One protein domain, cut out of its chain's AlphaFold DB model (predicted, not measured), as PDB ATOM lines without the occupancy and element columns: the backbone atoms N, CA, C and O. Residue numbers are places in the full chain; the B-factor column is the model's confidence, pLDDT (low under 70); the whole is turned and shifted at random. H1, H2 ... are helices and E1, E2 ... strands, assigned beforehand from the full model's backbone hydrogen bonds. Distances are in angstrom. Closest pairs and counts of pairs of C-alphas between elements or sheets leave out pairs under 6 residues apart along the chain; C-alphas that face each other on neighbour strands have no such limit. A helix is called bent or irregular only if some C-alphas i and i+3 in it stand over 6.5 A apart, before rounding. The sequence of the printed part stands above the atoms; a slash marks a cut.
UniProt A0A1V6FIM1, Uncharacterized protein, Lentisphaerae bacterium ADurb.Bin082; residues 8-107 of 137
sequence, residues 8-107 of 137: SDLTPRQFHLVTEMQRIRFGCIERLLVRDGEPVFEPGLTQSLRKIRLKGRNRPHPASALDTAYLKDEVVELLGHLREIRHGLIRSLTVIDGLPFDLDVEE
ATOM      1  N   SER A   8     289.136 231.602 376.604       62.88
ATOM      2  CA  SER A   8     288.687 231.883 377.977       62.88
ATOM      3  C   SER A   8     287.703 233.053 378.109       62.88
ATOM      4  O   SER A   8     287.115 233.205 379.172       62.88
ATOM      5  N   ASP A   9     287.546 233.879 377.071       68.69
ATOM      6  CA  ASP A   9     286.578 234.991 377.031       68.69
ATOM      7  C   ASP A   9     285.207 234.534 376.492       68.69
ATOM      8  O   ASP A   9     284.218 235.258 376.550       68.69
ATOM      9  N   LEU A  10     285.141 233.304 375.971       73.31
ATOM     10  CA  LEU A  10     283.926 232.725 375.416       73.31
ATOM     11  C   LEU A  10     282.968 232.285 376.518       73.31
ATOM     12  O   LEU A  10     283.366 231.698 377.527       73.31
ATOM     13  N   THR A  11     281.675 232.462 376.264       78.06
ATOM     14  CA  THR A  11     280.642 231.826 377.083       78.06
ATOM     15  C   THR A  11     280.708 230.301 376.918       78.06
ATOM     16  O   THR A  11     281.163 229.802 375.882       78.06
ATOM     17  N   PRO A  12     280.230 229.507 377.895       81.00
ATOM     18  CA  PRO A  12     280.258 228.044 377.799       81.00
ATOM     19  C   PRO A  12     279.552 227.512 376.541       81.00
ATOM     20  O   PRO A  12     279.961 226.498 375.976       81.00
ATOM     21  N   ARG A  13     278.522 228.218 376.057       82.44
ATOM     22  CA  ARG A  13     277.805 227.886 374.819       82.44
ATOM     23  C   ARG A  13     278.662 228.109 373.575       82.44
ATOM     24  O   ARG A  13     278.722 227.242 372.705       82.44
ATOM     25  N   GLN A  14     279.360 229.239 373.510       81.88
ATOM     26  CA  GLN A  14     280.275 229.557 372.415       81.88
ATOM     27  C   GLN A  14     281.480 228.609 372.402       81.88
ATOM     28  O   GLN A  14     281.861 228.103 371.347       81.88
ATOM     29  N   PHE A  15     282.035 228.291 373.575       82.00
ATOM     30  CA  PHE A  15     283.106 227.305 373.698       82.00
ATOM     31  C   PHE A  15     282.669 225.926 373.187       82.00
ATOM     32  O   PHE A  15     283.412 225.267 372.455       82.00
ATOM     33  N   HIS A  16     281.446 225.501 373.522       83.31
ATOM     34  CA  HIS A  16     280.889 224.243 373.036       83.31
ATOM     35  C   HIS A  16     280.743 224.233 371.509       83.31
ATOM     36  O   HIS A  16     281.164 223.270 370.868       83.31
ATOM     37  N   LEU A  17     280.255 225.330 370.917       83.50
ATOM     38  CA  LEU A  17     280.158 225.484 369.464       83.50
ATOM     39  C   LEU A  17     281.526 225.340 368.780       83.50
ATOM     40  O   LEU A  17     281.683 224.545 367.853       83.50
ATOM     41  N   VAL A  18     282.530 226.065 369.271       82.12
ATOM     42  CA  VAL A  18     283.898 226.029 368.733       82.12
ATOM     43  C   VAL A  18     284.525 224.638 368.884       82.12
ATOM     44  O   VAL A  18     285.220 224.162 367.984       82.12
ATOM     45  N   THR A  19     284.257 223.963 370.001       81.81
ATOM     46  CA  THR A  19     284.730 222.596 370.249       81.81
ATOM     47  C   THR A  19     284.106 221.609 369.267       81.81
ATOM     48  O   THR A  19     284.819 220.787 368.689       81.81
ATOM     49  N   GLU A  20     282.802 221.721 369.006       82.00
ATOM     50  CA  GLU A  20     282.120 220.866 368.032       82.00
ATOM     51  C   GLU A  20     282.597 221.122 366.597       82.00
ATOM     52  O   GLU A  20     282.858 220.163 365.870       82.00
ATOM     53  N   MET A  21     282.848 222.372 366.196       79.88
ATOM     54  CA  MET A  21     283.465 222.664 364.890       79.88
ATOM     55  C   MET A  21     284.825 221.974 364.738       79.88
ATOM     56  O   MET A  21     285.079 221.294 363.741       79.88
ATOM     57  N   GLN A  22     285.692 222.095 365.748       79.25
ATOM     58  CA  GLN A  22     287.016 221.466 365.742       79.25
ATOM     59  C   GLN A  22     286.924 219.935 365.741       79.25
ATOM     60  O   GLN A  22     287.729 219.267 365.086       79.25
ATOM     61  N   ARG A  23     285.924 219.372 366.430       79.25
ATOM     62  CA  ARG A  23     285.644 217.932 366.465       79.25
ATOM     63  C   ARG A  23     285.159 217.402 365.113       79.25
ATOM     64  O   ARG A  23     285.627 216.354 364.660       79.25
ATOM     65  N   ILE A  24     284.235 218.114 364.468       80.06
ATOM     66  CA  ILE A  24     283.695 217.773 363.144       80.06
ATOM     67  C   ILE A  24     284.804 217.871 362.099       80.06
ATOM     68  O   ILE A  24     284.988 216.949 361.292       80.06
ATOM     69  N   ARG A  25     285.584 218.956 362.170       73.69
ATOM     70  CA  ARG A  25     286.684 219.348 361.287       73.69
ATOM     71  C   ARG A  25     286.271 219.610 359.841       73.69
ATOM     72  O   ARG A  25     286.605 220.646 359.294       73.69
ATOM     73  N   PHE A  26     285.540 218.701 359.213       80.38
ATOM     74  CA  PHE A  26     284.920 218.910 357.911       80.38
ATOM     75  C   PHE A  26     283.471 218.466 358.007       80.38
ATOM     76  O   PHE A  26     283.209 217.312 358.353       80.38
ATOM     77  N   GLY A  27     282.531 219.355 357.711       85.94
ATOM     78  CA  GLY A  27     281.113 219.050 357.859       85.94
ATOM     79  C   GLY A  27     280.230 220.284 357.879       85.94
ATOM     80  O   GLY A  27     280.642 221.352 357.433       85.94
ATOM     81  N   CYS A  28     279.026 220.110 358.403       87.00
ATOM     82  CA  CYS A  28     278.087 221.184 358.672       87.00
ATOM     83  C   CYS A  28     277.321 220.914 359.974       87.00
ATOM     84  O   CYS A  28     277.139 219.766 360.379       87.00
ATOM     85  N   ILE A  29     276.910 221.978 360.654       87.44
ATOM     86  CA  ILE A  29     275.992 221.929 361.792       87.44
ATOM     87  C   ILE A  29     274.670 222.506 361.301       87.44
ATOM     88  O   ILE A  29     274.611 223.669 360.916       87.44
ATOM     89  N   GLU A  30     273.625 221.697 361.295       88.56
ATOM     90  CA  GLU A  30     272.297 222.074 360.828       88.56
ATOM     91  C   GLU A  30     271.346 222.320 362.000       88.56
ATOM     92  O   GLU A  30     271.449 221.682 363.059       88.56
ATOM     93  N   ARG A  31     270.379 223.222 361.782       85.56
ATOM     94  CA  ARG A  31     269.312 223.567 362.741       85.56
ATOM     95  C   ARG A  31     269.876 223.978 364.108       85.56
ATOM     96  O   ARG A  31     269.483 223.457 365.157       85.56
ATOM     97  N   LEU A  32     270.852 224.882 364.088       86.31
ATOM     98  CA  LEU A  32     271.442 225.451 365.293       86.31
ATOM     99  C   LEU A  32     270.610 226.658 365.730       86.31
ATOM    100  O   LEU A  32     270.474 227.633 364.999       86.31
ATOM    101  N   LEU A  33     270.044 226.597 366.930       84.88
ATOM    102  CA  LEU A  33     269.256 227.699 367.472       84.88
ATOM    103  C   LEU A  33     270.182 228.782 368.025       84.88
ATOM    104  O   LEU A  33     271.188 228.476 368.662       84.88
ATOM    105  N   VAL A  34     269.812 230.043 367.837       84.25
ATOM    106  CA  VAL A  34     270.467 231.196 368.460       84.25
ATOM    107  C   VAL A  34     269.477 231.843 369.417       84.25
ATOM    108  O   VAL A  34     268.345 232.154 369.041       84.25
ATOM    109  N   ARG A  35     269.881 232.018 370.675       83.06
ATOM    110  CA  ARG A  35     269.087 232.694 371.706       83.06
ATOM    111  C   ARG A  35     269.958 233.684 372.459       83.06
ATOM    112  O   ARG A  35     270.984 233.294 372.999       83.06
ATOM    113  N   ASP A  36     269.518 234.934 372.511       80.81
ATOM    114  CA  ASP A  36     270.232 236.052 373.142       80.81
ATOM    115  C   ASP A  36     271.653 236.269 372.578       80.81
ATOM    116  O   ASP A  36     272.578 236.705 373.252       80.81
ATOM    117  N   GLY A  37     271.846 235.928 371.304       79.56
ATOM    118  CA  GLY A  37     273.143 235.961 370.640       79.56
ATOM    119  C   GLY A  37     274.067 234.797 370.999       79.56
ATOM    120  O   GLY A  37     275.246 234.817 370.647       79.56
ATOM    121  N   GLU A  38     273.551 233.775 371.687       83.56
ATOM    122  CA  GLU A  38     274.289 232.566 372.030       83.56
ATOM    123  C   GLU A  38     273.788 231.333 371.260       83.56
ATOM    124  O   GLU A  38     272.579 231.144 371.097       83.56
ATOM    125  N   PRO A  39     274.691 230.429 370.840       85.62
ATOM    126  CA  PRO A  39     274.308 229.181 370.193       85.62
ATOM    127  C   PRO A  39     273.718 228.193 371.209       85.62
ATOM    128  O   PRO A  39     274.294 227.907 372.263       85.62
ATOM    129  N   VAL A  40     272.563 227.622 370.887       85.31
ATOM    130  CA  VAL A  40     271.854 226.642 371.708       85.31
ATOM    131  C   VAL A  40     271.807 225.313 370.971       85.31
ATOM    132  O   VAL A  40     271.119 225.155 369.967       85.31
ATOM    133  N   PHE A  41     272.536 224.343 371.517       81.50
ATOM    134  CA  PHE A  41     272.475 222.952 371.093       81.50
ATOM    135  C   PHE A  41     271.282 222.286 371.764       81.50
ATOM    136  O   PHE A  41     271.346 221.945 372.947       81.50
ATOM    137  N   GLU A  42     270.193 222.125 371.019       80.56
ATOM    138  CA  GLU A  42     269.021 221.418 371.518       80.56
ATOM    139  C   GLU A  42     269.081 219.946 371.078       80.56
ATOM    140  O   GLU A  42     269.127 219.658 369.874       80.56
ATOM    141  N   PRO A  43     269.112 218.992 372.027       74.75
ATOM    142  CA  PRO A  43     269.219 217.576 371.702       74.75
ATOM    143  C   PRO A  43     267.998 217.115 370.895       74.75
ATOM    144  O   PRO A  43     266.863 217.239 371.342       74.75
ATOM    145  N   GLY A  44     268.238 216.563 369.703       73.31
ATOM    146  CA  GLY A  44     267.191 216.077 368.793       73.31
ATOM    147  C   GLY A  44     266.782 217.074 367.701       73.31
ATOM    148  O   GLY A  44     266.381 216.644 366.617       73.31
ATOM    149  N   LEU A  45     266.967 218.381 367.922       74.31
ATOM    150  CA  LEU A  45     266.804 219.397 366.878       74.31
ATOM    151  C   LEU A  45     268.130 219.710 366.186       74.31
ATOM    152  O   LEU A  45     268.197 219.651 364.960       74.31
ATOM    153  N   THR A  46     269.204 219.961 366.930       81.12
ATOM    154  CA  THR A  46     270.501 220.286 366.327       81.12
ATOM    155  C   THR A  46     271.154 219.034 365.744       81.12
ATOM    156  O   THR A  46     271.282 218.014 366.425       81.12
ATOM    157  N   GLN A  47     271.566 219.099 364.476       80.25
ATOM    158  CA  GLN A  47     272.191 217.981 363.769       80.25
ATOM    159  C   GLN A  47     273.617 218.338 363.360       80.25
ATOM    160  O   GLN A  47     273.854 219.255 362.588       80.25
ATOM    161  N   SER A  48     274.590 217.590 363.869       80.44
ATOM    162  CA  SER A  48     275.993 217.716 363.472       80.44
ATOM    163  C   SER A  48     276.316 216.700 362.377       80.44
ATOM    164  O   SER A  48     276.410 215.498 362.643       80.44
ATOM    165  N   LEU A  49     276.512 217.169 361.148       80.12
ATOM    166  CA  LEU A  49     276.864 216.336 360.004       80.12
ATOM    167  C   LEU A  49     278.371 216.390 359.778       80.12
ATOM    168  O   LEU A  49     278.941 217.405 359.383       80.12
ATOM    169  N   ARG A  50     279.040 215.254 359.979       80.19
ATOM    170  CA  ARG A  50     280.473 215.128 359.711       80.19
ATOM    171  C   ARG A  50     280.721 214.610 358.302       80.19
ATOM    172  O   ARG A  50     280.370 213.481 357.964       80.19
ATOM    173  N   LYS A  51     281.426 215.400 357.497       75.69
ATOM    174  CA  LYS A  51     281.846 215.025 356.148       75.69
ATOM    175  C   LYS A  51     283.182 214.289 356.199       75.69
ATOM    176  O   LYS A  51     284.256 214.888 356.243       75.69
ATOM    177  N   ILE A  52     283.118 212.961 356.164       68.88
ATOM    178  CA  ILE A  52     284.306 212.101 356.136       68.88
ATOM    179  C   ILE A  52     284.851 212.059 354.704       68.88
ATOM    180  O   ILE A  52     284.285 211.417 353.820       68.88
ATOM    181  N   ARG A  53     285.968 212.753 354.451       64.50
ATOM    182  CA  ARG A  53     286.673 212.655 353.165       64.50
ATOM    183  C   ARG A  53     287.384 211.299 353.077       64.50
ATOM    184  O   ARG A  53     288.447 211.120 353.657       64.50
ATOM    185  N   LEU A  54     286.807 210.357 352.326       63.75
ATOM    186  CA  LEU A  54     287.356 209.003 352.126       63.75
ATOM    187  C   LEU A  54     288.663 208.987 351.300       63.75
ATOM    188  O   LEU A  54     289.474 208.077 351.442       63.75
ATOM    189  N   LYS A  55     288.905 210.015 350.472       49.91
ATOM    190  CA  LYS A  55     290.179 210.253 349.770       49.91
ATOM    191  C   LYS A  55     290.825 211.544 350.280       49.91
ATOM    192  O   LYS A  55     290.551 212.629 349.778       49.91
ATOM    193  N   GLY A  56     291.677 211.430 351.289       49.88
ATOM    194  CA  GLY A  56     292.444 212.549 351.835       49.88
ATOM    195  C   GLY A  56     292.862 212.267 353.270       49.88
ATOM    196  O   GLY A  56     292.063 211.770 354.052       49.88
ATOM    197  N   ARG A  57     294.127 212.538 353.601       47.22
ATOM    198  CA  ARG A  57     294.752 212.256 354.903       47.22
ATOM    199  C   ARG A  57     293.863 212.730 356.069       47.22
ATOM    200  O   ARG A  57     293.937 213.891 356.461       47.22
ATOM    201  N   ASN A  58     293.098 211.820 356.672       50.28
ATOM    202  CA  ASN A  58     292.396 212.019 357.942       50.28
ATOM    203  C   ASN A  58     293.419 212.009 359.093       50.28
ATOM    204  O   ASN A  58     293.410 211.134 359.953       50.28
ATOM    205  N   ARG A  59     294.391 212.928 359.060       50.75
ATOM    206  CA  ARG A  59     295.312 213.126 360.186       50.75
ATOM    207  C   ARG A  59     294.559 213.823 361.320       50.75
ATOM    208  O   ARG A  59     293.748 214.683 361.009       50.75
ATOM    209  N   PRO A  60     294.808 213.522 362.598       49.34
ATOM    210  CA  PRO A  60     294.269 214.318 363.702       49.34
ATOM    211  C   PRO A  60     294.673 215.797 363.547       49.34
ATOM    212  O   PRO A  60     295.786 216.093 363.110       49.34
ATOM    213  N   HIS A  61     293.750 216.724 363.828       50.97
ATOM    214  CA  HIS A  61     294.026 218.158 363.734       50.97
ATOM    215  C   HIS A  61     294.906 218.588 364.921       50.97
ATOM    216  O   HIS A  61     294.504 218.383 366.067       50.97
ATOM    217  N   PRO A  62     296.084 219.195 364.696       48.38
ATOM    218  CA  PRO A  62     296.995 219.566 365.777       48.38
ATOM    219  C   PRO A  62     296.436 220.660 366.704       48.38
ATOM    220  O   PRO A  62     296.890 220.772 367.839       48.38
ATOM    221  N   ALA A  63     295.423 221.435 366.287       48.12
ATOM    222  CA  ALA A  63     294.832 222.460 367.156       48.12
ATOM    223  C   ALA A  63     293.806 221.927 368.174       48.12
ATOM    224  O   ALA A  63     293.401 222.689 369.048       48.12
ATOM    225  N   SER A  64     293.433 220.637 368.132       47.69
ATOM    226  CA  SER A  64     292.659 220.020 369.228       47.69
ATOM    227  C   SER A  64     293.458 219.935 370.537       47.69
ATOM    228  O   SER A  64     292.873 219.696 371.583       47.69
ATOM    229  N   ALA A  65     294.782 220.133 370.485       45.19
ATOM    230  CA  ALA A  65     295.671 220.087 371.644       45.19
ATOM    231  C   ALA A  65     296.036 221.473 372.215       45.19
ATOM    232  O   ALA A  65     296.740 221.546 373.218       45.19
ATOM    233  N   LEU A  66     295.600 222.575 371.590       46.12
ATOM    234  CA  LEU A  66     295.974 223.932 372.006       46.12
ATOM    235  C   LEU A  66     294.760 224.681 372.563       46.12
ATOM    236  O   LEU A  66     294.044 225.407 371.867       46.12
ATOM    237  N   ASP A  67     294.567 224.509 373.866       46.56
ATOM    238  CA  ASP A  67     293.581 225.196 374.710       46.56
ATOM    239  C   ASP A  67     293.805 226.724 374.779       46.56
ATOM    240  O   ASP A  67     292.942 227.475 375.217       46.56
ATOM    241  N   THR A  68     294.949 227.214 374.284       46.31
ATOM    242  CA  THR A  68     295.422 228.601 374.478       46.31
ATOM    243  C   THR A  68     295.653 229.372 373.167       46.31
ATOM    244  O   THR A  68     296.151 230.495 373.185       46.31
ATOM    245  N   ALA A  69     295.316 228.797 372.008       51.97
ATOM    246  CA  ALA A  69     295.474 229.488 370.730       51.97
ATOM    247  C   ALA A  69     294.415 230.595 370.586       51.97
ATOM    248  O   ALA A  69     293.222 230.335 370.757       51.97
ATOM    249  N   TYR A  70     294.865 231.817 370.285       56.53
ATOM    250  CA  TYR A  70     294.015 232.941 369.888       56.53
ATOM    251  C   TYR A  70     292.965 232.469 368.876       56.53
ATOM    252  O   TYR A  70     293.293 231.721 367.949       56.53
ATOM    253  N   LEU A  71     291.705 232.865 369.080       63.38
ATOM    254  CA  LEU A  71     290.648 232.556 368.122       63.38
ATOM    255  C   LEU A  71     291.026 233.187 366.781       63.38
ATOM    256  O   LEU A  71     291.488 234.327 366.734       63.38
ATOM    257  N   LYS A  72     290.877 232.418 365.698       69.38
ATOM    258  CA  LYS A  72     291.022 232.981 364.357       69.38
ATOM    259  C   LYS A  72     289.916 234.002 364.122       69.38
ATOM    260  O   LYS A  72     288.827 233.858 364.680       69.38
ATOM    261  N   ASP A  73     290.210 234.978 363.273       72.81
ATOM    262  CA  ASP A  73     289.289 236.056 362.901       72.81
ATOM    263  C   ASP A  73     287.927 235.498 362.453       72.81
ATOM    264  O   ASP A  73     286.898 235.922 362.958       72.81
ATOM    265  N   GLU A  74     287.941 234.403 361.686       78.62
ATOM    266  CA  GLU A  74     286.757 233.653 361.232       78.62
ATOM    267  C   GLU A  74     285.787 233.285 362.374       78.62
ATOM    268  O   GLU A  74     284.568 233.365 362.239       78.62
ATOM    269  N   VAL A  75     286.314 232.876 363.535       78.06
ATOM    270  CA  VAL A  75     285.478 232.520 364.691       78.06
ATOM    271  C   VAL A  75     284.953 233.774 365.386       78.06
ATOM    272  O   VAL A  75     283.820 233.777 365.855       78.06
ATOM    273  N   VAL A  76     285.754 234.839 365.445       79.75
ATOM    274  CA  VAL A  76     285.331 236.129 366.009       79.75
ATOM    275  C   VAL A  76     284.210 236.738 365.171       79.75
ATOM    276  O   VAL A  76     283.212 237.182 365.738       79.75
ATOM    277  N   GLU A  77     284.330 236.691 363.845       81.75
ATOM    278  CA  GLU A  77     283.289 237.135 362.920       81.75
ATOM    279  C   GLU A  77     282.005 236.332 363.107       81.75
ATOM    280  O   GLU A  77     280.945 236.934 363.273       81.75
ATOM    281  N   LEU A  78     282.087 234.998 363.177       83.00
ATOM    282  CA  LEU A  78     280.911 234.169 363.443       83.00
ATOM    283  C   LEU A  78     280.221 234.575 364.753       83.00
ATOM    284  O   LEU A  78     279.008 234.751 364.780       83.00
ATOM    285  N   LEU A  79     280.978 234.722 365.841       81.94
ATOM    286  CA  LEU A  79     280.422 235.128 367.135       81.94
ATOM    287  C   LEU A  79     279.797 236.528 367.076       81.94
ATOM    288  O   LEU A  79     278.787 236.769 367.735       81.94
ATOM    289  N   GLY A  80     280.368 237.433 366.276       82.69
ATOM    290  CA  GLY A  80     279.772 238.728 365.949       82.69
ATOM    291  C   GLY A  80     278.403 238.570 365.290       82.69
ATOM    292  O   GLY A  80     277.418 239.069 365.830       82.69
ATOM    293  N   HIS A  81     278.323 237.772 364.223       82.38
ATOM    294  CA  HIS A  81     277.071 237.508 363.509       82.38
ATOM    295  C   HIS A  81     276.009 236.878 364.423       82.38
ATOM    296  O   HIS A  81     274.853 237.289 364.400       82.38
ATOM    297  N   LEU A  82     276.388 235.937 365.300       82.75
ATOM    298  CA  LEU A  82     275.456 235.367 366.286       82.75
ATOM    299  C   LEU A  82     274.852 236.449 367.190       82.75
ATOM    300  O   LEU A  82     273.646 236.448 367.435       82.75
ATOM    301  N   ARG A  83     275.677 237.391 367.663       82.81
ATOM    302  CA  ARG A  83     275.226 238.506 368.508       82.81
ATOM    303  C   ARG A  83     274.320 239.478 367.761       82.81
ATOM    304  O   ARG A  83     273.425 240.034 368.396       82.81
ATOM    305  N   GLU A  84     274.543 239.675 366.467       81.44
ATOM    306  CA  GLU A  84     273.691 240.510 365.613       81.44
ATOM    307  C   GLU A  84     272.329 239.859 365.356       81.44
ATOM    308  O   GLU A  84     271.312 240.532 365.490       81.44
ATOM    309  N   ILE A  85     272.295 238.543 365.116       80.88
ATOM    310  CA  ILE A  85     271.048 237.781 364.937       80.88
ATOM    311  C   ILE A  85     270.160 237.878 366.187       80.88
ATOM    312  O   ILE A  85     268.944 237.986 366.067       80.88
ATOM    313  N   ARG A  86     270.753 237.859 367.395       77.25
ATOM    314  CA  ARG A  86     270.086 237.818 368.720       77.25
ATOM    315  C   ARG A  86     269.215 236.577 368.923       77.25
ATOM    316  O   ARG A  86     269.491 235.776 369.813       77.25
ATOM    317  N   HIS A  87     268.182 236.390 368.116       80.50
ATOM    318  CA  HIS A  87     267.291 235.241 368.149       80.50
ATOM    319  C   HIS A  87     267.012 234.784 366.723       80.50
ATOM    320  O   HIS A  87     266.520 235.558 365.913       80.50
ATOM    321  N   GLY A  88     267.309 233.525 366.423       82.94
ATOM    322  CA  GLY A  88     267.119 232.997 365.077       82.94
ATOM    323  C   GLY A  88     267.455 231.520 364.977       82.94
ATOM    324  O   GLY A  88     267.941 230.905 365.934       82.94
ATOM    325  N   LEU A  89     267.187 230.946 363.810       83.38
ATOM    326  CA  LEU A  89     267.567 229.581 363.483       83.38
ATOM    327  C   LEU A  89     268.631 229.619 362.392       83.38
ATOM    328  O   LEU A  89     268.411 230.109 361.292       83.38
ATOM    329  N   ILE A  90     269.803 229.078 362.699       86.19
ATOM    330  CA  ILE A  90     270.828 228.816 361.698       86.19
ATOM    331  C   ILE A  90     270.457 227.508 361.026       86.19
ATOM    332  O   ILE A  90     270.447 226.440 361.653       86.19
ATOM    333  N   ARG A  91     270.153 227.596 359.738       87.12
ATOM    334  CA  ARG A  91     269.777 226.450 358.928       87.12
ATOM    335  C   ARG A  91     270.975 225.533 358.728       87.12
ATOM    336  O   ARG A  91     270.865 224.338 358.996       87.12
ATOM    337  N   SER A  92     272.115 226.096 358.331       86.06
ATOM    338  CA  SER A  92     273.355 225.353 358.108       86.06
ATOM    339  C   SER A  92     274.581 226.212 358.392       86.06
ATOM    340  O   SER A  92     274.744 227.293 357.845       86.06
ATOM    341  N   LEU A  93     275.492 225.689 359.201       88.81
ATOM    342  CA  LEU A  93     276.815 226.245 359.447       88.81
ATOM    343  C   LEU A  93     277.861 225.290 358.874       88.81
ATOM    344  O   LEU A  93     278.087 224.207 359.416       88.81
ATOM    345  N   THR A  94     278.516 225.685 357.789       87.88
ATOM    346  CA  THR A  94     279.562 224.895 357.134       87.88
ATOM    347  C   THR A  94     280.894 225.062 357.853       87.88
ATOM    348  O   THR A  94     281.345 226.176 358.115       87.88
ATOM    349  N   VAL A  95     281.562 223.938 358.118       85.62
ATOM    350  CA  VAL A  95     282.853 223.881 358.811       85.62
ATOM    351  C   VAL A  95     283.904 223.217 357.921       85.62
ATOM    352  O   VAL A  95     283.728 222.079 357.464       85.62
ATOM    353  N   ILE A  96     285.033 223.900 357.711       82.19
ATOM    354  CA  ILE A  96     286.170 223.415 356.918       82.19
ATOM    355  C   ILE A  96     287.456 223.533 357.741       82.19
ATOM    356  O   ILE A  96     287.793 224.589 358.254       82.19
ATOM    357  N   ASP A  97     288.169 222.415 357.881       76.75
ATOM    358  CA  ASP A  97     289.355 222.258 358.734       76.75
ATOM    359  C   ASP A  97     289.180 222.759 360.188       76.75
ATOM    360  O   ASP A  97     290.129 223.174 360.842       76.75
ATOM    361  N   GLY A  98     287.958 222.670 360.721       71.25
ATOM    362  CA  GLY A  98     287.616 223.083 362.085       71.25
ATOM    363  C   GLY A  98     287.307 224.571 362.242       71.25
ATOM    364  O   GLY A  98     287.233 225.043 363.376       71.25
ATOM    365  N   LEU A  99     287.130 225.287 361.131       78.38
ATOM    366  CA  LEU A  99     286.812 226.712 361.090       78.38
ATOM    367  C   LEU A  99     285.455 226.934 360.426       78.38
ATOM    368  O   LEU A  99     285.102 226.176 359.513       78.38
ATOM    369  N   PRO A 100     284.692 227.940 360.877       80.62
ATOM    370  CA  PRO A 100     283.471 228.331 360.196       80.62
ATOM    371  C   PRO A 100     283.822 228.895 358.821       80.62
ATOM    372  O   PRO A 100     284.735 229.703 358.689       80.62
ATOM    373  N   PHE A 101     283.117 228.421 357.802       83.19
ATOM    374  CA  PHE A 101     283.336 228.840 356.421       83.19
ATOM    375  C   PHE A 101     282.132 229.589 355.859       83.19
ATOM    376  O   PHE A 101     282.302 230.591 355.180       83.19
ATOM    377  N   ASP A 102     280.927 229.092 356.133       83.31
ATOM    378  CA  ASP A 102     279.687 229.621 355.570       83.31
ATOM    379  C   ASP A 102     278.537 229.427 356.565       83.31
ATOM    380  O   ASP A 102     278.500 228.411 357.270       83.31
ATOM    381  N   LEU A 103     277.640 230.409 356.647       84.62
ATOM    382  CA  LEU A 103     276.531 230.461 357.596       84.62
ATOM    383  C   LEU A 103     275.236 230.804 356.850       84.62
ATOM    384  O   LEU A 103     275.079 231.915 356.358       84.62
ATOM    385  N   ASP A 104     274.300 229.863 356.831       83.88
ATOM    386  CA  ASP A 104     272.960 230.019 356.267       83.88
ATOM    387  C   ASP A 104     271.978 230.241 357.424       83.88
ATOM    388  O   ASP A 104     271.756 229.346 358.252       83.88
ATOM    389  N   VAL A 105     271.437 231.453 357.520       82.50
ATOM    390  CA  VAL A 105     270.488 231.859 358.562       82.50
ATOM    391  C   VAL A 105     269.086 231.851 357.973       82.50
ATOM    392  O   VAL A 105     268.857 232.363 356.881       82.50
ATOM    393  N   GLU A 106     268.143 231.244 358.688       79.38
ATOM    394  CA  GLU A 106     266.733 231.312 358.334       79.38
ATOM    395  C   GLU A 106     266.167 232.633 358.867       79.38
ATOM    396  O   GLU A 106     265.900 232.776 360.061       79.38
ATOM    397  N   GLU A 107     266.047 233.612 357.973       65.38
ATOM    398  CA  GLU A 107     265.360 234.880 358.220       65.38
ATOM    399  C   GLU A 107     263.953 234.793 357.619       65.38
ATOM    400  O   GLU A 107     263.793 234.490 356.434       65.38
TER     401      GLU A 107
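AT A GLANCE: This is residues 8 to 107 of the 137 residues of an uncharacterized protein of Lentisphaerae bacterium ADurb.Bin082 (UniProt A0A1V6FIM1). Picture one strongly twisted antiparallel sheet of five strands, bent along E1, E4 and E5, with helix H1 packed on it and helix H3 packed beside it, chiefly along E5. A long loop, residues 51 to 72 with the short helix H2 in it, swings away from the sheet before the chain comes back to H3. The printed part has 100 residues, with three named helices and five named strands in the order H1 E1 E2 E3 H2 H3 E4 E5, and its class is mixed. The sheet is branched: E1 has E2 and E3 on one side and E4 on the other, and E5 is next to E4. The whole is compact, with a radius of gyration of the C-alphas of 13.2 A and spans of 38 by 28 by 22 A.

HOW THE PARTS SIT: Start with H1, residues 12 to 24, which is on the branched sheet at a height over the sheet of 7.7 A. Next comes E1, residues 26 to 35, which bends by 63 degrees at residue 31. E2, residues 38 to 40, forms a hairpin with E1; look for N 40 and O 33, 2.8 A apart. E3, residues 47 to 50, is antiparallel to E1, with N 30 and O 47 at 2.8 A. H2, residues 62 to 65, is not on the sheet; it is close to H1 but not clearly touching, the closest C-alphas being those of Gln 22 and Ser 64, 6.8 A apart. H3, residues 73 to 85, is on the sheet at a height of 7.4 A, but only just over none of its strands, with 2 C-alphas falling on E1. H1 and H3 are close but not clearly touching, at a steep tilt of 51 degrees, opposite ways; their closest C-alphas, Gln 14 and Leu 79, are 7.7 A apart. E4, residues 88 to 96, is antiparallel to E1, with N 29 and O 93 at 2.8 A. E5, residues 99 to 106, forms a hairpin with E4, with N 94 and O 102 at 2.8 A. The closest C-alphas of H3 and E5, Glu 74 and Pro 100, are 6.3 A apart. In H1 and H3 every O i to N i+4 pair is within hydrogen-bond range; H2 is too short for one.

IN THESE COORDINATES: Find C-alpha 12 at (280.258, 228.044, 377.799); from there H1 runs 18.2 A. E1 covers 25.1 A. Find C-alpha 73 at (289.289, 236.056, 362.901), where H3 begins its 18.4 A. E4 spans 22.8 A, and E5 runs 20.8 A to C-alpha 106 at (266.733, 231.312, 358.334). E2, E3 and H2 are short.

THE WHOLE: The two C-alphas farthest apart, Asp 36 and Lys 55, are 40.1 A apart. The printed part has no cut. The link from E3 to H2 is long, with 11 residues. The mean pLDDT of the printed part is 75.1, and it is under 70 at residues 8 to 9, 52 to 72 and 107.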